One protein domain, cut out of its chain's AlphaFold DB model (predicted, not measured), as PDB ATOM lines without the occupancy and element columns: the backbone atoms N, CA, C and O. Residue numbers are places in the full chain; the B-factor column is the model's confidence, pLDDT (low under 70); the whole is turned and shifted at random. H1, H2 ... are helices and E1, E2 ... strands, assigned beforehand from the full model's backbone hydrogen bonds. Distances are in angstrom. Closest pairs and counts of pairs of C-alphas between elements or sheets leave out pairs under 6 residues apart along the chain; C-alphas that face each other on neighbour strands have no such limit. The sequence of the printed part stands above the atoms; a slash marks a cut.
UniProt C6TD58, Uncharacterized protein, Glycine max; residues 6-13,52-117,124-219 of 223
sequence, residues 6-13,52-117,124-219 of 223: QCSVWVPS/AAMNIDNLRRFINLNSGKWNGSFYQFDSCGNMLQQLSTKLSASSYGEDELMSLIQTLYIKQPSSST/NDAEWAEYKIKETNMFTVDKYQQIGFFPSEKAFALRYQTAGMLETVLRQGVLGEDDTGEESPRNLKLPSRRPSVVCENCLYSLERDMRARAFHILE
ATOM      1  N   GLN A   6     127.943  89.502  75.861       46.19
ATOM      2  CA  GLN A   6     128.226  90.714  76.617       46.19
ATOM      3  C   GLN A   6     127.848  90.439  78.068       46.19
ATOM      4  O   GLN A   6     126.668  90.266  78.378       46.19
ATOM      5  N   CYS A   7     128.866  90.356  78.920       42.44
ATOM      6  CA  CYS A   7     128.694  90.268  80.359       42.44
ATOM      7  C   CYS A   7     128.720  91.682  80.925       42.44
ATOM      8  O   CYS A   7     129.708  92.396  80.747       42.44
ATOM      9  N   SER A   8     127.663  92.090  81.621       50.34
ATOM     10  CA  SER A   8     127.767  93.231  82.527       50.34
ATOM     11  C   SER A   8     127.626  92.773  83.961       50.34
ATOM     12  O   SER A   8     126.662  92.086  84.289       50.34
ATOM     13  N   VAL A   9     128.593  93.128  84.802       43.50
ATOM     14  CA  VAL A   9     128.597  92.767  86.221       43.50
ATOM     15  C   VAL A   9     128.342  94.028  87.028       43.50
ATOM     16  O   VAL A   9     128.877  95.090  86.725       43.50
ATOM     17  N   TRP A  10     127.508  93.919  88.049       41.09
ATOM     18  CA  TRP A  10     127.335  94.929  89.082       41.09
ATOM     19  C   TRP A  10     128.073  94.486  90.331       41.09
ATOM     20  O   TRP A  10     127.723  93.445  90.877       41.09
ATOM     21  N   VAL A  11     129.070  95.246  90.777       38.81
ATOM     22  CA  VAL A  11     129.854  94.956  91.992       38.81
ATOM     23  C   VAL A  11     129.872  96.215  92.862       38.81
ATOM     24  O   VAL A  11     129.928  97.304  92.301       38.81
ATOM     25  N   PRO A  12     129.819  96.139  94.201       36.00
ATOM     26  CA  PRO A  12     130.005  97.321  95.039       36.00
ATOM     27  C   PRO A  12     131.374  97.969  94.822       36.00
ATOM     28  O   PRO A  12     132.356  97.278  94.551       36.00
ATOM     29  N   SER A  13     131.452  99.285  95.009       36.78
ATOM     30  CA  SER A  13     132.717 100.022  94.992       36.78
ATOM     31  C   SER A  13     133.618  99.568  96.152       36.78
ATOM     32  O   SER A  13     133.268  99.768  97.318       36.78
ATOM     33  N   ALA A  52     108.039  74.220  93.483       54.22
ATOM     34  CA  ALA A  52     109.050  74.974  92.741       54.22
ATOM     35  C   ALA A  52     108.516  76.285  92.131       54.22
ATOM     36  O   ALA A  52     109.305  77.101  91.649       54.22
ATOM     37  N   ALA A  53     107.195  76.499  92.134       63.91
ATOM     38  CA  ALA A  53     106.593  77.746  91.680       63.91
ATOM     39  C   ALA A  53     106.799  78.860  92.720       63.91
ATOM     40  O   ALA A  53     106.797  78.628  93.932       63.91
ATOM     41  N   MET A  54     106.979  80.097  92.252       79.25
ATOM     42  CA  MET A  54     107.081  81.252  93.141       79.25
ATOM     43  C   MET A  54     105.794  81.378  93.969       79.25
ATOM     44  O   MET A  54     104.702  81.465  93.414       79.25
ATOM     45  N   ASN A  55     105.927  81.393  95.293       87.81
ATOM     46  CA  ASN A  55     104.821  81.572  96.232       87.81
ATOM     47  C   ASN A  55     105.015  82.859  97.053       87.81
ATOM     48  O   ASN A  55     106.054  83.518  96.949       87.81
ATOM     49  N   ILE A  56     104.016  83.238  97.856       91.38
ATOM     50  CA  ILE A  56     104.019  84.499  98.623       91.38
ATOM     51  C   ILE A  56     105.232  84.580  99.561       91.38
ATOM     52  O   ILE A  56     105.898  85.614  99.620       91.38
ATOM     53  N   ASP A  57     105.577  83.482 100.237       93.12
ATOM     54  CA  ASP A  57     106.721  83.434 101.153       93.12
ATOM     55  C   ASP A  57     108.060  83.602 100.425       93.12
ATOM     56  O   ASP A  57     108.934  84.351 100.872       93.12
ATOM     57  N   ASN A  58     108.222  82.945  99.277       93.50
ATOM     58  CA  ASN A  58     109.405  83.067  98.432       93.50
ATOM     59  C   ASN A  58     109.513  84.468  97.832       93.50
ATOM     60  O   ASN A  58     110.602  85.042  97.842       93.50
ATOM     61  N   LEU A  59     108.400  85.067  97.400       94.88
ATOM     62  CA  LEU A  59     108.378  86.457  96.957       94.88
ATOM     63  C   LEU A  59     108.781  87.398  98.097       94.88
ATOM     64  O   LEU A  59     109.642  88.250  97.897       94.88
ATOM     65  N   ARG A  60     108.258  87.204  99.315       96.31
ATOM     66  CA  ARG A  60     108.626  88.014 100.493       96.31
ATOM     67  C   ARG A  60     110.120  87.931 100.771       96.31
ATOM     68  O   ARG A  60     110.776  88.951 100.968       96.31
ATOM     69  N   ARG A  61     110.682  86.721 100.748       96.19
ATOM     70  CA  ARG A  61     112.122  86.488 100.937       96.19
ATOM     71  C   ARG A  61     112.959  87.119  99.826       96.19
ATOM     72  O   ARG A  61     113.974  87.737 100.129       96.19
ATOM     73  N   PHE A  62     112.530  87.008  98.571       97.06
ATOM     74  CA  PHE A  62     113.193  87.642  97.432       97.06
ATOM     75  C   PHE A  62     113.209  89.171  97.565       97.06
ATOM     76  O   PHE A  62     114.248  89.801  97.357       97.06
ATOM     77  N   ILE A  63     112.085  89.766  97.964       97.38
ATOM     78  CA  ILE A  63     111.952  91.209  98.192       97.38
ATOM     79  C   ILE A  63     112.860  91.650  99.336       97.38
ATOM     80  O   ILE A  63     113.682  92.543  99.150       97.38
ATOM     81  N   ASN A  64     112.798  90.966 100.478       97.12
ATOM     82  CA  ASN A  64     113.642  91.260 101.635       97.12
ATOM     83  C   ASN A  64     115.137  91.162 101.311       97.12
ATOM     84  O   ASN A  64     115.910  91.998 101.764       97.12
ATOM     85  N   LEU A  65     115.541  90.184 100.495       97.31
ATOM     86  CA  LEU A  65     116.927  90.028 100.052       97.31
ATOM     87  C   LEU A  65     117.399  91.205  99.172       97.31
ATOM     88  O   LEU A  65     118.589  91.519  99.138       97.31
ATOM     89  N   ASN A  66     116.487  91.850  98.443       98.19
ATOM     90  CA  ASN A  66     116.794  92.941  97.515       98.19
ATOM     91  C   ASN A  66     116.653  94.343  98.116       98.19
ATOM     92  O   ASN A  66     117.279  95.270  97.592       98.19
ATOM     93  N   SER A  67     115.833  94.505  99.152       97.94
ATOM     94  CA  SER A  67     115.543  95.786  99.800       97.94
ATOM     95  C   SER A  67     116.797  96.465 100.353       97.94
ATOM     96  O   SER A  67     117.737  95.813 100.796       97.94
ATOM     97  N   GLY A  68     116.801  97.797 100.341       97.81
ATOM     98  CA  GLY A  68     117.894  98.618 100.857       97.81
ATOM     99  C   GLY A  68     118.523  99.528  99.806       97.81
ATOM    100  O   GLY A  68     118.027  99.681  98.689       97.81
ATOM    101  N   LYS A  69     119.628 100.167 100.200       98.31
ATOM    102  CA  LYS A  69     120.413 101.073  99.356       98.31
ATOM    103  C   LYS A  69     121.727 100.397  98.989       98.31
ATOM    104  O   LYS A  69     122.526 100.083  99.863       98.31
ATOM    105  N   TRP A  70     121.960 100.214  97.699       98.00
ATOM    106  CA  TRP A  70     123.128  99.528  97.165       98.00
ATOM    107  C   TRP A  70     124.000 100.523  96.412       98.00
ATOM    108  O   TRP A  70     123.603 101.003  95.354       98.00
ATOM    109  N   ASN A  71     125.189 100.813  96.934       97.56
ATOM    110  CA  ASN A  71     126.205 101.556  96.191       97.56
ATOM    111  C   ASN A  71     127.008 100.568  95.342       97.56
ATOM    112  O   ASN A  71     127.497  99.557  95.851       97.56
ATOM    113  N   GLY A  72     127.102 100.841  94.046       96.38
ATOM    114  CA  GLY A  72     127.556  99.897  93.040       96.38
ATOM    115  C   GLY A  72     128.480 100.506  91.998       96.38
ATOM    116  O   GLY A  72     128.700 101.714  91.902       96.38
ATOM    117  N   SER A  73     129.037  99.617  91.198       97.12
ATOM    118  CA  SER A  73     129.761  99.901  89.976       97.12
ATOM    119  C   SER A  73     129.250  98.947  88.905       97.12
ATOM    120  O   SER A  73     129.198  97.731  89.104       97.12
ATOM    121  N   PHE A  74     128.835  99.516  87.781       98.31
ATOM    122  CA  PHE A  74     128.477  98.801  86.571       98.31
ATOM    123  C   PHE A  74     129.728  98.592  85.727       98.31
ATOM    124  O   PHE A  74     130.440  99.548  85.434       98.31
ATOM    125  N   TYR A  75     129.956  97.359  85.296       97.94
ATOM    126  CA  TYR A  75     131.047  96.998  84.403       97.94
ATOM    127  C   TYR A  75     130.476  96.442  83.108       97.94
ATOM    128  O   TYR A  75     129.619  95.562  83.156       97.94
ATOM    129  N   GLN A  76     130.973  96.905  81.965       97.62
ATOM    130  CA  GLN A  76     130.689  96.317  80.658       97.62
ATOM    131  C   GLN A  76     131.924  95.581  80.151       97.62
ATOM    132  O   GLN A  76     132.988  96.187  80.037       97.62
ATOM    133  N   PHE A  77     131.767  94.312  79.778       96.50
ATOM    134  CA  PHE A  77     132.825  93.522  79.153       96.50
ATOM    135  C   PHE A  77     132.453  93.110  77.730       96.50
ATOM    136  O   PHE A  77     131.281  92.886  77.417       96.50
ATOM    137  N   ASP A  78     133.452  92.985  76.861       92.56
ATOM    138  CA  ASP A  78     133.292  92.259  75.605       92.56
ATOM    139  C   ASP A  78     133.347  90.732  75.815       92.56
ATOM    140  O   ASP A  78     133.560  90.233  76.921       92.56
ATOM    141  N   SER A  79     133.157  89.968  74.737       89.44
ATOM    142  CA  SER A  79     133.174  88.499  74.786       89.44
ATOM    143  C   SER A  79     134.549  87.891  75.065       89.44
ATOM    144  O   SER A  79     134.640  86.691  75.304       89.44
ATOM    145  N   CYS A  80     135.613  88.690  74.994       93.75
ATOM    146  CA  CYS A  80     136.979  88.282  75.307       93.75
ATOM    147  C   CYS A  80     137.353  88.611  76.762       93.75
ATOM    148  O   CYS A  80     138.453  88.277  77.193       93.75
ATOM    149  N   GLY A  81     136.452  89.249  77.518       92.31
ATOM    150  CA  GLY A  81     136.690  89.673  78.893       92.31
ATOM    151  C   GLY A  81     137.394  91.026  79.017       92.31
ATOM    152  O   GLY A  81     137.809  91.384  80.117       92.31
ATOM    153  N   ASN A  82     137.520  91.803  77.936       95.50
ATOM    154  CA  ASN A  82     138.070  93.155  78.021       95.50
ATOM    155  C   ASN A  82     137.017  94.110  78.586       95.50
ATOM    156  O   ASN A  82     135.871  94.124  78.132       95.50
ATOM    157  N   MET A  83     137.414  94.929  79.559       96.62
ATOM    158  CA  MET A  83     136.546  95.953  80.137       96.62
ATOM    159  C   MET A  83     136.397  97.127  79.164       96.62
ATOM    160  O   MET A  83     137.389  97.726  78.758       96.62
ATOM    161  N   LEU A  84     135.155  97.453  78.809       95.69
ATOM    162  CA  LEU A  84     134.807  98.559  77.916       95.69
ATOM    163  C   LEU A  84     134.410  99.815  78.692       95.69
ATOM    164  O   LEU A  84     134.811 100.911  78.319       95.69
ATOM    165  N   GLN A  85     133.608  99.655  79.749       95.75
ATOM    166  CA  GLN A  85     133.085 100.754  80.559       95.75
ATOM    167  C   GLN A  85     133.034 100.358  82.036       95.75
ATOM    168  O   GLN A  85     132.722  99.207  82.359       95.75
ATOM    169  N   GLN A  86     133.284 101.328  82.914       96.75
ATOM    170  CA  GLN A  86     133.059 101.236  84.355       96.75
ATOM    171  C   GLN A  86     132.325 102.497  84.817       96.75
ATOM    172  O   GLN A  86     132.843 103.598  84.663       96.75
ATOM    173  N   LEU A  87     131.132 102.336  85.388       96.38
ATOM    174  CA  LEU A  87     130.255 103.445  85.768       96.38
ATOM    175  C   LEU A  87     129.820 103.313  87.225       96.38
ATOM    176  O   LEU A  87     129.461 102.223  87.667       96.38
ATOM    177  N   SER A  88     129.807 104.417  87.967       96.94
ATOM    178  CA  SER A  88     129.302 104.436  89.342       96.94
ATOM    179  C   SER A  88     127.778 104.447  89.359       96.94
ATOM    180  O   SER A  88     127.140 105.227  88.650       96.94
ATOM    181  N   THR A  89     127.184 103.601  90.193       97.69
ATOM    182  CA  THR A  89     125.732 103.446  90.282       97.69
ATOM    183  C   THR A  89     125.263 103.387  91.732       97.69
ATOM    184  O   THR A  89     126.003 102.996  92.635       97.69
ATOM    185  N   LYS A  90     124.008 103.760  91.979       98.12
ATOM    186  CA  LYS A  90     123.320 103.482  93.247       98.12
ATOM    187  C   LYS A  90     121.975 102.845  92.937       98.12
ATOM    188  O   LYS A  90     121.354 103.182  91.942       98.12
ATOM    189  N   LEU A  91     121.499 101.933  93.766       98.50
ATOM    190  CA  LEU A  91     120.190 101.304  93.603       98.50
ATOM    191  C   LEU A  91     119.441 101.387  94.923       98.50
ATOM    192  O   LEU A  91     119.896 100.852  95.929       98.50
ATOM    193  N   SER A  92     118.290 102.048  94.909       98.56
ATOM    194  CA  SER A  92     117.348 102.043  96.023       98.56
ATOM    195  C   SER A  92     116.256 101.031  95.722       98.56
ATOM    196  O   SER A  92     115.656 101.086  94.651       98.56
ATOM    197  N   ALA A  93     116.015 100.102  96.638       98.56
ATOM    198  CA  ALA A  93     115.002  99.068  96.498       98.56
ATOM    199  C   ALA A  93     114.124  99.022  97.750       98.56
ATOM    200  O   ALA A  93     114.630  98.989  98.874       98.56
ATOM    201  N   SER A  94     112.811  99.007  97.552       97.88
ATOM    202  CA  SER A  94     111.818  98.998  98.625       97.88
ATOM    203  C   SER A  94     110.611  98.150  98.247       97.88
ATOM    204  O   SER A  94     110.316  97.970  97.065       97.88
ATOM    205  N   SER A  95     109.891  97.662  99.250       97.44
ATOM    206  CA  SER A  95     108.627  96.957  99.063       97.44
ATOM    207  C   SER A  95     107.432  97.911  99.081       97.44
ATOM    208  O   SER A  95     107.443  98.905  99.808       97.44
ATOM    209  N   TYR A  96     106.380  97.572  98.345       96.25
ATOM    210  CA  TYR A  96     105.063  98.203  98.427       96.25
ATOM    211  C   TYR A  96     103.965  97.134  98.423       96.25
ATOM    212  O   TYR A  96     104.128  96.090  97.793       96.25
ATOM    213  N   GLY A  97     102.847  97.401  99.101       94.19
ATOM    214  CA  GLY A  97     101.751  96.442  99.258       94.19
ATOM    215  C   GLY A  97     102.060  95.310 100.243       94.19
ATOM    216  O   GLY A  97     103.145  95.237 100.822       94.19
ATOM    217  N   GLU A  98     101.081  94.426 100.431       89.25
ATOM    218  CA  GLU A  98     101.138  93.300 101.368       89.25
ATOM    219  C   GLU A  98     100.697  91.999 100.681       89.25
ATOM    220  O   GLU A  98      99.933  92.017  99.713       89.25
ATOM    221  N   ASP A  99     101.224  90.878 101.177       88.06
ATOM    222  CA  ASP A  99     100.913  89.510 100.751       88.06
ATOM    223  C   ASP A  99     100.905  89.311  99.222       88.06
ATOM    224  O   ASP A  99     101.956  89.410  98.586       88.06
ATOM    225  N   GLU A 100      99.752  89.027  98.613       83.56
ATOM    226  CA  GLU A 100      99.622  88.781  97.166       83.56
ATOM    227  C   GLU A 100      99.870  90.029  96.307       83.56
ATOM    228  O   GLU A 100     100.238  89.919  95.137       83.56
ATOM    229  N   LEU A 101      99.695  91.216  96.891       91.31
ATOM    230  CA  LEU A 101      99.901  92.510  96.237       91.31
ATOM    231  C   LEU A 101     101.290  93.089  96.516       91.31
ATOM    232  O   LEU A 101     101.591  94.216  96.121       91.31
ATOM    233  N   MET A 102     102.140  92.335  97.210       94.94
ATOM    234  CA  MET A 102     103.494  92.751  97.509       94.94
ATOM    235  C   MET A 102     104.318  92.868  96.223       94.94
ATOM    236  O   MET A 102     104.362  91.975  95.370       94.94
ATOM    237  N   SER A 103     105.019  93.985  96.118       97.25
ATOM    238  CA  SER A 103     105.823  94.363  94.966       97.25
ATOM    239  C   SER A 103     107.166  94.926  95.412       97.25
ATOM    240  O   SER A 103     107.295  95.524  96.480       97.25
ATOM    241  N   LEU A 104     108.182  94.725  94.582       98.38
ATOM    242  CA  LEU A 104     109.495  95.338  94.681       98.38
ATOM    243  C   LEU A 104     109.566  96.507  93.707       98.38
ATOM    244  O   LEU A 104     109.468  96.330  92.489       98.38
ATOM    245  N   ILE A 105     109.804  97.689  94.257       98.19
ATOM    246  CA  ILE A 105     110.036  98.920  93.513       98.19
ATOM    247  C   ILE A 105     111.517  99.247  93.627       98.19
ATOM    248  O   ILE A 105     112.089  99.215  94.719       98.19
ATOM    249  N   GLN A 106     112.155  99.540  92.494       98.31
ATOM    250  CA  GLN A 106     113.580  99.837  92.459       98.31
ATOM    251  C   GLN A 106     113.865 101.052  91.579       98.31
ATOM    252  O   GLN A 106     113.414 101.125  90.433       98.31
ATOM    253  N   THR A 107     114.677 101.966  92.100       98.56
ATOM    254  CA  THR A 107     115.199 103.114  91.357       98.56
ATOM    255  C   THR A 107     116.706 102.989  91.252       98.56
ATOM    256  O   THR A 107     117.414 102.896  92.260       98.56
ATOM    257  N   LEU A 108     117.181 102.969  90.014       98.56
ATOM    258  CA  LEU A 108     118.583 102.958  89.660       98.56
ATOM    259  C   LEU A 108     119.056 104.391  89.409       98.56
ATOM    260  O   LEU A 108     118.487 105.092  88.587       98.56
ATOM    261  N   TYR A 109     120.120 104.792  90.086       98.12
ATOM    262  CA  TYR A 109     120.802 106.064  89.914       98.12
ATOM    263  C   TYR A 109     122.117 105.824  89.176       98.12
ATOM    264  O   TYR A 109     122.908 104.960  89.574       98.12
ATOM    265  N   ILE A 110     122.358 106.591  88.120       97.44
ATOM    266  CA  ILE A 110     123.523 106.469  87.239       97.44
ATOM    267  C   ILE A 110     124.326 107.762  87.349       97.44
ATOM    268  O   ILE A 110     123.782 108.826  87.066       97.44
ATOM    269  N   LYS A 111     125.591 107.683  87.781       95.50
ATOM    270  CA  LYS A 111     126.459 108.867  87.857       95.50
ATOM    271  C   LYS A 111     126.726 109.357  86.435       95.50
ATOM    272  O   LYS A 111     127.192 108.566  85.614       95.50
ATOM    273  N   GLN A 112     126.426 110.620  86.162       93.69
ATOM    274  CA  GLN A 112     126.691 111.241  84.868       93.69
ATOM    275  C   GLN A 112     128.162 111.685  84.762       93.69
ATOM    276  O   GLN A 112     128.825 111.881  85.790       93.69
ATOM    277  N   PRO A 113     128.714 111.793  83.540       89.62
ATOM    278  CA  PRO A 113     130.046 112.347  83.336       89.62
ATOM    279  C   PRO A 113     130.086 113.815  83.782       89.62
ATOM    280  O   PRO A 113     129.122 114.550  83.602       89.62
ATOM    281  N   SER A 114     131.206 114.253  84.360       80.94
ATOM    282  CA  SER A 114     131.369 115.642  84.796       80.94
ATOM    283  C   SER A 114     131.316 116.601  83.603       80.94
ATOM    284  O   SER A 114     132.147 116.508  82.697       80.94
ATOM    285  N   SER A 115     130.378 117.545  83.630       64.06
ATOM    286  CA  SER A 115     130.294 118.636  82.659       64.06
ATOM    287  C   SER A 115     131.571 119.483  82.692       64.06
ATOM    288  O   SER A 115     132.080 119.833  83.756       64.06
ATOM    289  N   SER A 116     132.099 119.864  81.524       55.66
ATOM    290  CA  SER A 116     133.361 120.617  81.388       55.66
ATOM    291  C   SER A 116     133.344 122.034  81.992       55.66
ATOM    292  O   SER A 116     134.318 122.772  81.862       55.66
ATOM    293  N   THR A 117     132.241 122.442  82.618       57.16
ATOM    294  CA  THR A 117     132.000 123.769  83.200       57.16
ATOM    295  C   THR A 117     132.094 123.804  84.731       57.16
ATOM    296  O   THR A 117     132.011 124.891  85.305       57.16
ATOM    297  N   ASN A 124     130.809 116.251  95.653       55.19
ATOM    298  CA  ASN A 124     129.496 116.385  96.286       55.19
ATOM    299  C   ASN A 124     128.389 116.833  95.316       55.19
ATOM    300  O   ASN A 124     127.232 116.476  95.531       55.19
ATOM    301  N   ASP A 125     128.741 117.527  94.230       62.09
ATOM    302  CA  ASP A 125     127.787 118.048  93.238       62.09
ATOM    303  C   ASP A 125     127.576 117.089  92.053       62.09
ATOM    304  O   ASP A 125     127.136 117.485  90.978       62.09
ATOM    305  N   ALA A 126     127.919 115.806  92.214       73.06
ATOM    306  CA  ALA A 126     127.761 114.827  91.146       73.06
ATOM    307  C   ALA A 126     126.291 114.690  90.717       73.06
ATOM    308  O   ALA A 126     125.436 114.329  91.529       73.06
ATOM    309  N   GLU A 127     126.024 114.883  89.427       89.75
ATOM    310  CA  GLU A 127     124.704 114.685  88.831       89.75
ATOM    311  C   GLU A 127     124.408 113.186  88.642       89.75
ATOM    312  O   GLU A 127     125.266 112.384  88.248       89.75
ATOM    313  N   TRP A 128     123.182 112.785  88.993       94.56
ATOM    314  CA  TRP A 128     122.714 111.401  88.917       94.56
ATOM    315  C   TRP A 128     121.432 111.328  88.096       94.56
ATOM    316  O   TRP A 128     120.403 111.866  88.501       94.56
ATOM    317  N   ALA A 129     121.462 110.572  87.002       95.75
ATOM    318  CA  ALA A 129     120.262 110.249  86.247       95.75
ATOM    319  C   ALA A 129     119.464 109.143  86.956       95.75
ATOM    320  O   ALA A 129     120.033 108.140  87.402       95.75
ATOM    321  N   GLU A 130     118.142 109.297  87.028       96.94
ATOM    322  CA  GLU A 130     117.240 108.301  87.609       96.94
ATOM    323  C   GLU A 130     116.621 107.395  86.539       96.94
ATOM    324  O   GLU A 130     116.043 107.850  85.555       96.94
ATOM    325  N   TYR A 131     116.658 106.088  86.779       97.44
ATOM    326  CA  TYR A 131     115.966 105.081  85.989       97.44
ATOM    327  C   TYR A 131     115.067 104.229  86.887       97.44
ATOM    328  O   TYR A 131     115.532 103.493  87.762       97.44
ATOM    329  N   LYS A 132     113.755 104.296  86.653       98.00
ATOM    330  CA  LYS A 132     112.768 103.468  87.356       98.00
ATOM    331  C   LYS A 132     112.730 102.083  86.721       98.00
ATOM    332  O   LYS A 132     112.273 101.921  85.589       98.00
ATOM    333  N   ILE A 133     113.219 101.083  87.448       97.12
ATOM    334  CA  ILE A 133     113.165  99.691  87.001       97.12
ATOM    335  C   ILE A 133     111.706  99.231  87.062       97.12
ATOM    336  O   ILE A 133     110.963  99.612  87.968       97.12
ATOM    337  N   LYS A 134     111.294  98.415  86.084       96.75
ATOM    338  CA  LYS A 134     109.955  97.817  86.071       96.75
ATOM    339  C   LYS A 134     109.686  97.098  87.394       96.75
ATOM    340  O   LYS A 134     110.515  96.314  87.855       96.75
ATOM    341  N   GLU A 135     108.516  97.367  87.958       96.88
ATOM    342  CA  GLU A 135     108.048  96.752  89.196       96.88
ATOM    343  C   GLU A 135     108.106  95.224  89.108       96.88
ATOM    344  O   GLU A 135     107.767  94.637  88.077       96.88
ATOM    345  N   THR A 136     108.547  94.591  90.195       97.19
ATOM    346  CA  THR A 136     108.584  93.133  90.322       97.19
ATOM    347  C   THR A 136     107.584  92.674  91.381       97.19
ATOM    348  O   THR A 136     107.771  92.912  92.566       97.19
ATOM    349  N   ASN A 137     106.528  91.996  90.959       96.00
ATOM    350  CA  ASN A 137     105.469  91.418  91.791       96.00
ATOM    351  C   ASN A 137     105.173  89.967  91.370       96.00
ATOM    352  O   ASN A 137     105.759  89.475  90.398       96.00
ATOM    353  N   MET A 138     104.240  89.305  92.063       93.44
ATOM    354  CA  MET A 138     103.880  87.895  91.839       93.44
ATOM    355  C   MET A 138     103.577  87.561  90.370       93.44
ATOM    356  O   MET A 138     103.989  86.522  89.857       93.44
ATOM    357  N   PHE A 139     102.903  88.464  89.658       93.31
ATOM    358  CA  PHE A 139     102.582  88.258  88.251       93.31
ATOM    359  C   PHE A 139     103.833  88.326  87.368       93.31
ATOM    360  O   PHE A 139     104.052  87.469  86.511       93.31
ATOM    361  N   THR A 140     104.678  89.337  87.572       94.81
ATOM    362  CA  THR A 140     105.870  89.542  86.736       94.81
ATOM    363  C   THR A 140     106.938  88.468  86.937       94.81
ATOM    364  O   THR A 140     107.540  88.040  85.948       94.81
ATOM    365  N   VAL A 141     107.140  87.993  88.174       93.12
ATOM    366  CA  VAL A 141     108.148  86.965  88.488       93.12
ATOM    367  C   VAL A 141     107.820  85.626  87.837       93.12
ATOM    368  O   VAL A 141     108.727  84.944  87.363       93.12
ATOM    369  N   ASP A 142     106.530  85.292  87.744       88.56
ATOM    370  CA  ASP A 142     106.045  84.071  87.099       88.56
ATOM    371  C   ASP A 142     105.968  84.230  85.570       88.56
ATOM    372  O   ASP A 142     106.587  83.483  84.811       88.56
ATOM    373  N   LYS A 143     105.253  85.251  85.080       91.19
ATOM    374  CA  LYS A 143     104.917  85.354  83.649       91.19
ATOM    375  C   LYS A 143     106.007  85.956  82.778       91.19
ATOM    376  O   LYS A 143     106.091  85.613  81.598       91.19
ATOM    377  N   TYR A 144     106.818  86.867  83.311       92.81
ATOM    378  CA  TYR A 144     107.777  87.626  82.502       92.81
ATOM    379  C   TYR A 144     109.223  87.281  82.817       92.81
ATOM    380  O   TYR A 144     110.013  87.092  81.890       92.81
ATOM    381  N   GLN A 145     109.569  87.213  84.098       93.00
ATOM    382  CA  GLN A 145     110.953  87.055  84.524       93.00
ATOM    383  C   GLN A 145     111.369  85.596  84.684       93.00
ATOM    384  O   GLN A 145     112.567  85.339  84.665       93.00
ATOM    385  N   GLN A 146     110.419  84.655  84.788       91.62
ATOM    386  CA  GLN A 146     110.699  83.219  84.925       91.62
ATOM    387  C   GLN A 146     111.756  82.969  86.011       91.62
ATOM    388  O   GLN A 146     112.833  82.434  85.740       91.62
ATOM    389  N   ILE A 147     111.480  83.469  87.215       94.31
ATOM    390  CA  ILE A 147     112.473  83.539  88.285       94.31
ATOM    391  C   ILE A 147     112.980  82.151  88.701       94.31
ATOM    392  O   ILE A 147     112.203  81.230  88.936       94.31
ATOM    393  N   GLY A 148     114.296  82.028  88.860       95.56
ATOM    394  CA  GLY A 148     114.908  80.959  89.645       95.56
ATOM    395  C   GLY A 148     115.398  81.541  90.962       95.56
ATOM    396  O   GLY A 148     116.365  82.297  90.945       95.56
ATOM    397  N   PHE A 149     114.742  81.247  92.085       96.06
ATOM    398  CA  PHE A 149     115.109  81.798  93.393       96.06
ATOM    399  C   PHE A 149     115.583  80.703  94.347       96.06
ATOM    400  O   PHE A 149     114.916  79.687  94.515       96.06
ATOM    401  N   PHE A 150     116.726  80.945  94.991       95.44
ATOM    402  CA  PHE A 150     117.392  80.037  95.920       95.44
ATOM    403  C   PHE A 150     117.522  80.743  97.280       95.44
ATOM    404  O   PHE A 150     118.511  81.448  97.520       95.44
ATOM    405  N   PRO A 151     116.502  80.646  98.159       93.00
ATOM    406  CA  PRO A 151     116.460  81.425  99.394       93.00
ATOM    407  C   PRO A 151     117.613  81.104 100.351       93.00
ATOM    408  O   PRO A 151     118.160  82.012 100.975       93.00
ATOM    409  N   SER A 152     117.978  79.823 100.468       93.12
ATOM    410  CA  SER A 152     119.015  79.347 101.392       93.12
ATOM    411  C   SER A 152     120.412  79.777 100.942       93.12
ATOM    412  O   SER A 152     121.233  80.200 101.751       93.12
ATOM    413  N   GLU A 153     120.657  79.728  99.636       95.12
ATOM    414  CA  GLU A 153     121.925  80.057  98.987       95.12
ATOM    415  C   GLU A 153     122.070  81.560  98.719       95.12
ATOM    416  O   GLU A 153     123.129  82.007  98.280       95.12
ATOM    417  N   LYS A 154     121.012  82.346  98.975       95.62
ATOM    418  CA  LYS A 154     120.928  83.780  98.663       95.62
ATOM    419  C   LYS A 154     121.328  84.061  97.210       95.62
ATOM    420  O   LYS A 154     122.192  84.892  96.932       95.62
ATOM    421  N   ALA A 155     120.692  83.364  96.276       97.75
ATOM    422  CA  ALA A 155     120.946  83.518  94.848       97.75
ATOM    423  C   ALA A 155     119.639  83.615  94.059       97.75
ATOM    424  O   ALA A 155     118.603  83.093  94.477       97.75
ATOM    425  N   PHE A 156     119.685  84.281  92.907       97.88
ATOM    426  CA  PHE A 156     118.555  84.294  91.984       97.88
ATOM    427  C   PHE A 156     118.975  84.452  90.524       97.88
ATOM    428  O   PHE A 156     120.045  84.980  90.230       97.88
ATOM    429  N   ALA A 157     118.093  84.051  89.611       98.00
ATOM    430  CA  ALA A 157     118.188  84.320  88.186       98.00
ATOM    431  C   ALA A 157     116.876  84.921  87.661       98.00
ATOM    432  O   ALA A 157     115.794  84.493  88.064       98.00
ATOM    433  N   LEU A 158     116.975  85.913  86.772       97.44
ATOM    434  CA  LEU A 158     115.836  86.613  86.172       97.44
ATOM    435  C   LEU A 158     116.018  86.764  84.664       97.44
ATOM    436  O   LEU A 158     117.101  87.074  84.169       97.44
ATOM    437  N   ARG A 159     114.924  86.639  83.921       96.75
ATOM    438  CA  ARG A 159     114.845  87.006  82.512       96.75
ATOM    439  C   ARG A 159     114.361  88.444  82.360       96.75
ATOM    440  O   ARG A 159     113.369  88.855  82.954       96.75
ATOM    441  N   TYR A 160     115.014  89.186  81.476       96.44
ATOM    442  CA  TYR A 160     114.562  90.499  81.035       96.44
ATOM    443  C   TYR A 160     114.027  90.413  79.605       96.44
ATOM    444  O   TYR A 160     114.549  89.691  78.756       96.44
ATOM    445  N   GLN A 161     112.959  91.163  79.330       93.69
ATOM    446  CA  GLN A 161     112.366  91.237  77.990       93.69
ATOM    447  C   GLN A 161     113.256  92.015  77.013       93.69
ATOM    448  O   GLN A 161     113.286  91.712  75.824       93.69
ATOM    449  N   THR A 162     113.960  93.032  77.511       95.19
ATOM    450  CA  THR A 162     114.844  93.902  76.730       95.19
ATOM    451  C   THR A 162     116.084  94.251  77.551       95.19
ATOM    452  O   THR A 162     116.081  94.129  78.776       95.19
ATOM    453  N   ALA A 163     117.133  94.732  76.883       95.88
ATOM    454  CA  ALA A 163     118.327  95.272  77.533       95.88
ATOM    455  C   ALA A 163     118.220  96.789  77.800       95.88
ATOM    456  O   ALA A 163     119.229  97.428  78.074       95.88
ATOM    457  N   GLY A 164     117.014  97.371  77.728       95.31
ATOM    458  CA  GLY A 164     116.815  98.827  77.742       95.31
ATOM    459  C   GLY A 164     117.353  99.514  78.999       95.31
ATOM    460  O   GLY A 164     117.962 100.568  78.900       95.31
ATOM    461  N   MET A 165     117.229  98.881  80.171       96.62
ATOM    462  CA  MET A 165     117.858  99.382  81.402       96.62
ATOM    463  C   MET A 165     119.383  99.501  81.253       96.62
ATOM    464  O   MET A 165     119.965 100.504  81.650       96.62
ATOM    465  N   LEU A 166     120.034  98.487  80.674       97.12
ATOM    466  CA  LEU A 166     121.488  98.456  80.487       97.12
ATOM    467  C   LEU A 166     121.928  99.464  79.414       97.12
ATOM    468  O   LEU A 166     122.976 100.089  79.556       97.12
ATOM    469  N   GLU A 167     121.114  99.657  78.372       95.56
ATOM    470  CA  GLU A 167     121.308 100.722  77.384       95.56
ATOM    471  C   GLU A 167     121.264 102.105  78.046       95.56
ATOM    472  O   GLU A 167     122.175 102.902  77.834       95.56
ATOM    473  N   THR A 168     120.265 102.380  78.893       95.62
ATOM    474  CA  THR A 168     120.165 103.661  79.608       95.62
ATOM    475  C   THR A 168     121.357 103.896  80.530       95.62
ATOM    476  O   THR A 168     121.876 105.007  80.553       95.62
ATOM    477  N   VAL A 169     121.835 102.867  81.240       96.81
ATOM    478  CA  VAL A 169     123.049 102.969  82.072       96.81
ATOM    479  C   VAL A 169     124.246 103.429  81.245       96.81
ATOM    480  O   VAL A 169     124.954 104.341  81.659       96.81
ATOM    481  N   LEU A 170     124.454 102.829  80.071       96.19
ATOM    482  CA  LEU A 170     125.561 103.184  79.186       96.19
ATOM    483  C   LEU A 170     125.406 104.591  78.607       96.19
ATOM    484  O   LEU A 170     126.363 105.356  78.631       96.19
ATOM    485  N   ARG A 171     124.215 104.949  78.115       94.69
ATOM    486  CA  ARG A 171     123.956 106.280  77.551       94.69
ATOM    487  C   ARG A 171     124.146 107.371  78.600       94.69
ATOM    488  O   ARG A 171     124.992 108.234  78.426       94.69
ATOM    489  N   GLN A 172     123.455 107.275  79.731       94.75
ATOM    490  CA  GLN A 172     123.517 108.302  80.773       94.75
ATOM    491  C   GLN A 172     124.887 108.365  81.455       94.75
ATOM    492  O   GLN A 172     125.374 109.450  81.749       94.75
ATOM    493  N   GLY A 173     125.535 107.220  81.683       94.88
ATOM    494  CA  GLY A 173     126.826 107.192  82.367       94.88
ATOM    495  C   GLY A 173     128.023 107.564  81.490       94.88
ATOM    496  O   GLY A 173     129.038 107.997  82.026       94.88
ATOM    497  N   VAL A 174     127.935 107.398  80.164       94.00
ATOM    498  CA  VAL A 174     129.043 107.711  79.240       94.00
ATOM    499  C   VAL A 174     128.805 109.007  78.469       94.00
ATOM    500  O   VAL A 174     129.749 109.762  78.258       94.00
ATOM    501  N   LEU A 175     127.573 109.255  78.020       91.94
ATOM    502  CA  LEU A 175     127.229 110.391  77.159       91.94
ATOM    503  C   LEU A 175     126.627 111.567  77.939       91.94
ATOM    504  O   LEU A 175     126.765 112.700  77.495       91.94
ATOM    505  N   GLY A 176     126.007 111.310  79.095       90.81
ATOM    506  CA  GLY A 176     125.344 112.334  79.909       90.81
ATOM    507  C   GLY A 176     123.909 112.641  79.468       90.81
ATOM    508  O   GLY A 176     123.304 111.884  78.707       90.81
ATOM    509  N   GLU A 177     123.349 113.732  79.995       85.81
ATOM    510  CA  GLU A 177     121.961 114.157  79.736       85.81
ATOM    511  C   GLU A 177     121.719 114.695  78.322       85.81
ATOM    512  O   GLU A 177     120.600 114.591  77.824       85.81
ATOM    513  N   ASP A 178     122.762 115.201  77.659       84.56
ATOM    514  CA  ASP A 178     122.678 115.776  76.312       84.56
ATOM    515  C   ASP A 178     122.436 114.727  75.207       84.56
ATOM    516  O   ASP A 178     122.174 115.075  74.051       84.56
ATOM    517  N   ASP A 179     122.528 113.429  75.522       86.62
ATOM    518  CA  ASP A 179     122.239 112.361  74.565       86.62
ATOM    519  C   ASP A 179     120.746 112.319  74.214       86.62
ATOM    520  O   ASP A 179     119.899 111.933  75.020       86.62
ATOM    521  N   THR A 180     120.423 112.630  72.958       82.25
ATOM    522  CA  THR A 180     119.043 112.601  72.448       82.25
ATOM    523  C   THR A 180     118.497 111.183  72.273       82.25
ATOM    524  O   THR A 180     117.293 110.994  72.101       82.25
ATOM    525  N   GLY A 181     119.362 110.162  72.284       81.25
ATOM    526  CA  GLY A 181     118.972 108.761  72.123       81.25
ATOM    527  C   GLY A 181     118.589 108.351  70.693       81.25
ATOM    528  O   GLY A 181     118.353 107.165  70.442       81.25
ATOM    529  N   GLU A 182     118.542 109.293  69.746       77.06
ATOM    530  CA  GLU A 182     118.099 109.042  68.367       77.06
ATOM    531  C   GLU A 182     119.165 108.310  67.541       77.06
ATOM    532  O   GLU A 182     118.854 107.375  66.793       77.06
ATOM    533  N   GLU A 183     120.435 108.670  67.736       78.12
ATOM    534  CA  GLU A 183     121.569 108.077  67.032       78.12
ATOM    535  C   GLU A 183     122.289 107.007  67.865       78.12
ATOM    536  O   GLU A 183     122.261 106.975  69.101       78.12
ATOM    537  N   SER A 184     122.932 106.074  67.158       78.38
ATOM    538  CA  SER A 184     123.849 105.119  67.782       78.38
ATOM    539  C   SER A 184     125.248 105.746  67.844       78.38
ATOM    540  O   SER A 184     125.836 105.996  66.788       78.38
ATOM    541  N   PRO A 185     125.799 106.007  69.040       85.31
ATOM    542  CA  PRO A 185     127.120 106.611  69.202       85.31
ATOM    543  C   PRO A 185     128.218 105.721  68.598       85.31
ATOM    544  O   PRO A 185     128.235 104.509  68.803       85.31
ATOM    545  N   ARG A 186     129.181 106.315  67.881       76.81
ATOM    546  CA  ARG A 186     130.231 105.551  67.172       76.81
ATOM    547  C   ARG A 186     131.210 104.816  68.099       76.81
ATOM    548  O   ARG A 186     131.732 103.778  67.709       76.81
ATOM    549  N   ASN A 187     131.445 105.336  69.305       85.12
ATOM    550  CA  ASN A 187     132.479 104.846  70.232       85.12
ATOM    551  C   ASN A 187     131.910 104.215  71.513       85.12
ATOM    552  O   ASN A 187     132.627 104.060  72.499       85.12
ATOM    553  N   LEU A 188     130.625 103.855  71.519       91.31
ATOM    554  CA  LEU A 188     129.977 103.219  72.662       91.31
ATOM    555  C   LEU A 188     129.219 101.982  72.189       91.31
ATOM    556  O   LEU A 188     128.315 102.059  71.359       91.31
ATOM    557  N   LYS A 189     129.589 100.821  72.732       92.81
ATOM    558  CA  LYS A 189     128.911  99.562  72.431       92.81
ATOM    559  C   LYS A 189     127.593  99.507  73.198       92.81
ATOM    560  O   LYS A 189     127.599  99.282  74.404       92.81
ATOM    561  N   LEU A 190     126.475  99.674  72.503       93.56
ATOM    562  CA  LEU A 190     125.139  99.494  73.073       93.56
ATOM    563  C   LEU A 190     124.614  98.079  72.785       93.56
ATOM    564  O   LEU A 190     124.944  97.519  71.736       93.56
ATOM    565  N   PRO A 191     123.814  97.484  73.689       93.12
ATOM    566  CA  PRO A 191     123.129  96.231  73.386       93.12
ATOM    567  C   PRO A 191     122.113  96.438  72.253       93.12
ATOM    568  O   PRO A 191     121.552  97.525  72.107       93.12
ATOM    569  N   SER A 192     121.825  95.398  71.462       91.50
ATOM    570  CA  SER A 192     120.764  95.490  70.451       91.50
ATOM    571  C   SER A 192     119.412  95.865  71.061       91.50
ATOM    572  O   SER A 192     119.047  95.423  72.151       91.50
ATOM    573  N   ARG A 193     118.612  96.612  70.289       89.88
ATOM    574  CA  ARG A 193     117.219  96.956  70.622       89.88
ATOM    575  C   ARG A 193     116.325  95.721  70.785       89.88
ATOM    576  O   ARG A 193     115.299  95.787  71.459       89.88
ATOM    577  N   ARG A 194     116.676  94.604  70.136       91.81
ATOM    578  CA  ARG A 194     115.925  93.335  70.159       91.81
ATOM    579  C   ARG A 194     116.879  92.157  70.394       91.81
ATOM    580  O   ARG A 194     117.156  91.406  69.457       91.81
ATOM    581  N   PRO A 195     117.408  92.003  71.618       93.31
ATOM    582  CA  PRO A 195     118.250  90.865  71.957       93.31
ATOM    583  C   PRO A 195     117.416  89.577  71.941       93.31
ATOM    584  O   PRO A 195     116.219  89.596  72.226       93.31
ATOM    585  N   SER A 196     118.047  88.443  71.635       93.31
ATOM    586  CA  SER A 196     117.374  87.137  71.724       93.31
ATOM    587  C   SER A 196     117.144  86.721  73.174       93.31
ATOM    588  O   SER A 196     116.120  86.122  73.500       93.31
ATOM    589  N   VAL A 197     118.107  87.030  74.046       93.75
ATOM    590  CA  VAL A 197     118.063  86.709  75.474       93.75
ATOM    591  C   VAL A 197     118.728  87.829  76.260       93.75
ATOM    592  O   VAL A 197     119.800  88.303  75.883       93.75
ATOM    593  N   VAL A 198     118.108  88.194  77.379       97.00
ATOM    594  CA  VAL A 198     118.732  88.974  78.449       97.00
ATOM    595  C   VAL A 198     118.473  88.226  79.748       97.00
ATOM    596  O   VAL A 198     117.322  88.084  80.165       97.00
ATOM    597  N   CYS A 199     119.529  87.694  80.350       97.12
ATOM    598  CA  CYS A 199     119.449  86.889  81.563       97.12
ATOM    599  C   CYS A 199     120.342  87.489  82.637       97.12
ATOM    600  O   CYS A 199     121.521  87.732  82.397       97.12
ATOM    601  N   GLU A 200     119.789  87.698  83.815       98.25
ATOM    602  CA  GLU A 200     120.503  88.111  85.004       98.25
ATOM    603  C   GLU A 200     120.720  86.921  85.934       98.25
ATOM    604  O   GLU A 200     119.799  86.146  86.172       98.25
ATOM    605  N   ASN A 201     121.911  86.829  86.517       98.31
ATOM    606  CA  ASN A 201     122.224  85.933  87.623       98.31
ATOM    607  C   ASN A 201     122.820  86.753  88.764       98.31
ATOM    608  O   ASN A 201     123.754  87.525  88.553       98.31
ATOM    609  N   CYS A 202     122.293  86.586  89.969       98.50
ATOM    610  CA  CYS A 202     122.735  87.292  91.157       98.50
ATOM    611  C   CYS A 202     123.241  86.310  92.207       98.50
ATOM    612  O   CYS A 202     122.530  85.379  92.587       98.50
ATOM    613  N   LEU A 203     124.438  86.581  92.719       98.00
ATOM    614  CA  LEU A 203     125.033  85.875  93.847       98.00
ATOM    615  C   LEU A 203     125.331  86.869  94.966       98.00
ATOM    616  O   LEU A 203     125.883  87.943  94.713       98.00
ATOM    617  N   TYR A 204     124.989  86.502  96.195       97.50
ATOM    618  CA  TYR A 204     125.371  87.250  97.388       97.50
ATOM    619  C   TYR A 204     126.642  86.658  97.993       97.50
ATOM    620  O   TYR A 204     126.874  85.451  97.939       97.50
ATOM    621  N   SER A 205     127.472  87.514  98.585       94.75
ATOM    622  CA  SER A 205     128.598  87.051  99.391       94.75
ATOM    623  C   SER A 205     128.094  86.442 100.698       94.75
ATOM    624  O   SER A 205     127.142  86.929 101.308       94.75
ATOM    625  N   LEU A 206     128.759  85.375 101.142       91.19
ATOM    626  CA  LEU A 206     128.499  84.760 102.444       91.19
ATOM    627  C   LEU A 206     129.156  85.540 103.591       91.19
ATOM    628  O   LEU A 206     128.721  85.433 104.733       91.19
ATOM    629  N   GLU A 207     130.194  86.323 103.289       93.69
ATOM    630  CA  GLU A 207     131.028  87.005 104.287       93.69
ATOM    631  C   GLU A 207     130.660  88.476 104.479       93.69
ATOM    632  O   GLU A 207     130.911  89.056 105.533       93.69
ATOM    633  N   ARG A 208     130.119  89.113 103.438       93.31
ATOM    634  CA  ARG A 208     129.857  90.554 103.410       93.31
ATOM    635  C   ARG A 208     128.475  90.821 102.845       93.31
ATOM    636  O   ARG A 208     128.003  90.074 101.993       93.31
ATOM    637  N   ASP A 209     127.866  91.927 103.263       93.12
ATOM    638  CA  ASP A 209     126.601  92.397 102.697       93.12
ATOM    639  C   ASP A 209     126.829  93.029 101.317       93.12
ATOM    640  O   ASP A 209     126.889  94.242 101.129       93.12
ATOM    641  N   MET A 210     127.090  92.162 100.344       95.81
ATOM    642  CA  MET A 210     127.366  92.523  98.966       95.81
ATOM    643  C   MET A 210     126.846  91.461  98.017       95.81
ATOM    644  O   MET A 210     126.693  90.291  98.371       95.81
ATOM    645  N   ARG A 211     126.647  91.872  96.770       97.69
ATOM    646  CA  ARG A 211     126.171  91.003  95.703       97.69
ATOM    647  C   ARG A 211     126.827  91.336  94.380       97.69
ATOM    648  O   ARG A 211     127.191  92.487  94.145       97.69
ATOM    649  N   ALA A 212     126.924  90.328  93.528       98.12
ATOM    650  CA  ALA A 212     127.272  90.471  92.130       98.12
ATOM    651  C   ALA A 212     126.053  90.128  91.273       98.12
ATOM    652  O   ALA A 212     125.515  89.030  91.397       98.12
ATOM    653  N   ARG A 213     125.627  91.058  90.411       98.38
ATOM    654  CA  ARG A 213     124.541  90.845  89.437       98.38
ATOM    655  C   ARG A 213     125.140  90.806  88.033       98.38
ATOM    656  O   ARG A 213     125.649  91.820  87.566       98.38
ATOM    657  N   ALA A 214     125.142  89.640  87.398       98.06
ATOM    658  CA  ALA A 214     125.741  89.401  86.091       98.06
ATOM    659  C   ALA A 214     124.663  89.243  85.014       98.06
ATOM    660  O   ALA A 214     123.812  88.361  85.111       98.06
ATOM    661  N   PHE A 215     124.732  90.054  83.961       97.94
ATOM    662  CA  PHE A 215     123.822  89.995  82.822       97.94
ATOM    663  C   PHE A 215     124.502  89.351  81.624       97.94
ATOM    664  O   PHE A 215     125.568  89.798  81.220       97.94
ATOM    665  N   HIS A 216     123.849  88.358  81.034       95.44
ATOM    666  CA  HIS A 216     124.190  87.798  79.736       95.44
ATOM    667  C   HIS A 216     123.231  88.362  78.695       95.44
ATOM    668  O   HIS A 216     122.015  88.173  78.798       95.44
ATOM    669  N   ILE A 217     123.785  89.029  77.685       95.25
ATOM    670  CA  ILE A 217     123.035  89.542  76.539       95.25
ATOM    671  C   ILE A 217     123.454  88.748  75.309       95.25
ATOM    672  O   ILE A 217     124.633  88.719  74.955       95.25
ATOM    673  N   LEU A 218     122.482  88.099  74.671       91.50
ATOM    674  CA  LEU A 218     122.674  87.431  73.390       91.50
ATOM    675  C   LEU A 218     122.040  88.269  72.286       91.50
ATOM    676  O   LEU A 218     120.823  88.480  72.265       91.50
ATOM    677  N   GLU A 219     122.885  88.713  71.362       87.00
ATOM    678  CA  GLU A 219     122.471  89.435  70.163       87.00
ATOM    679  C   GLU A 219     121.485  88.603  69.323       87.00
ATOM    680  O   GLU A 219     121.537  87.366  69.346       87.00
TER     681      GLU A 219
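What this domain is: This is residues 6 to 13, 52 to 117 and 124 to 219 of the 223 residues of an uncharacterized protein of Glycine max (UniProt C6TD58). One long sheet of nine strands curls into a half-open barrel round helix H1, with H3 on the same inner face at the opposite end of E4 and E5. The edge strands E5 and E6 stay apart, and the short helix H2 sits by the gap between them. The printed part has 170 residues, in the order E1 H1 E2 E3 E4 E5 H2 E6 E7 H3 E8 E9; the class is mixed, helices and strands. The sheet, wholly antiparallel, runs E5, E4, E3, E2, E1, E9, E8, E7, E6. The whole is compact, with a radius of gyration of the C-alphas of 16.4 A and spans of 49 by 38 by 32 A.

Where its parts are: E1, residues 6 to 11, begins at C-alpha 6 (128.226, 90.714, 76.617). H1 is residues 56 to 66, 15.4 A long. E2, residues 68 to 77, 26.8 A, bends by 53 degrees at residue 71; E3, residues 83 to 96, 36.5 A, bends by 58 degrees at residue 88. E4 is residues 103 to 111, 26.2 A, and E5 residues 128 to 137, 26.6 A. H2, residues 138 to 143, precedes E6, residues 148 to 150, and E7, residues 155 to 160. H3, residues 164 to 174, is 15.2 A long. E8, residues 197 to 204, and E9, residues 211 to 218, measure 23.1 and 22.9 A; C-alpha 218 is at (122.674, 87.431, 73.390).

How they stand to each other: The sheet is twisted. E2, E3 and E4 form a meander, each strand the antiparallel neighbour of the one before, with N 72 and O 89 at 2.8 A and N 109 and O 90 at 2.7 A. E5 and E4 are antiparallel neighbours, with N 131 and O 108 within hydrogen-bond range at 2.8 A. On the other side of E2, N 73 and O 11 are 2.7 A apart; E1 and E9 have N 10 and O 213 at 2.8 A. The hairpin E8 and E9 has N 214 and O 201 at 2.8 A, E8 and E7 N 202 and O 156 at 2.8 A, and the hairpin E6 and E7 N 157 and O 148 at 2.8 A. H1 and H3 are on one face of the sheet, making two layers, helices over one face, yet are apart. The closest C-alphas of H1 and E4, Ile 63 and Leu 104, are 6.0 A apart; those of H3 and E4, Lys 111 and Gly 173, 5.8 A. H2 is on the sheet, over none of its strands, but only just, with 2 of its 6 C-alphas falling on E5. H1 and H2 are close but not clearly touching, Leu 59 and Met 138 having C-alphas 7.0 A apart, and about perpendicular at 86 degrees. Every O i to N i+4 pair is within hydrogen-bond range in H1 and H3; in H2, 1 of 2.

The domain as a whole: The C-alphas of Ala 52 and Thr 117, the two farthest apart, are 54.8 A from each other. Residues 14 to 51 and 118 to 123 are not printed; the gaps between C-alphas are 34.5 A and 15.2 A. The link H3 to E8, residues 175 to 196, is long. Mean pLDDT of the printed part is 90.0; residues 6 to 13, 52 to 53, 115 to 117 and 124 to 125 are under 70.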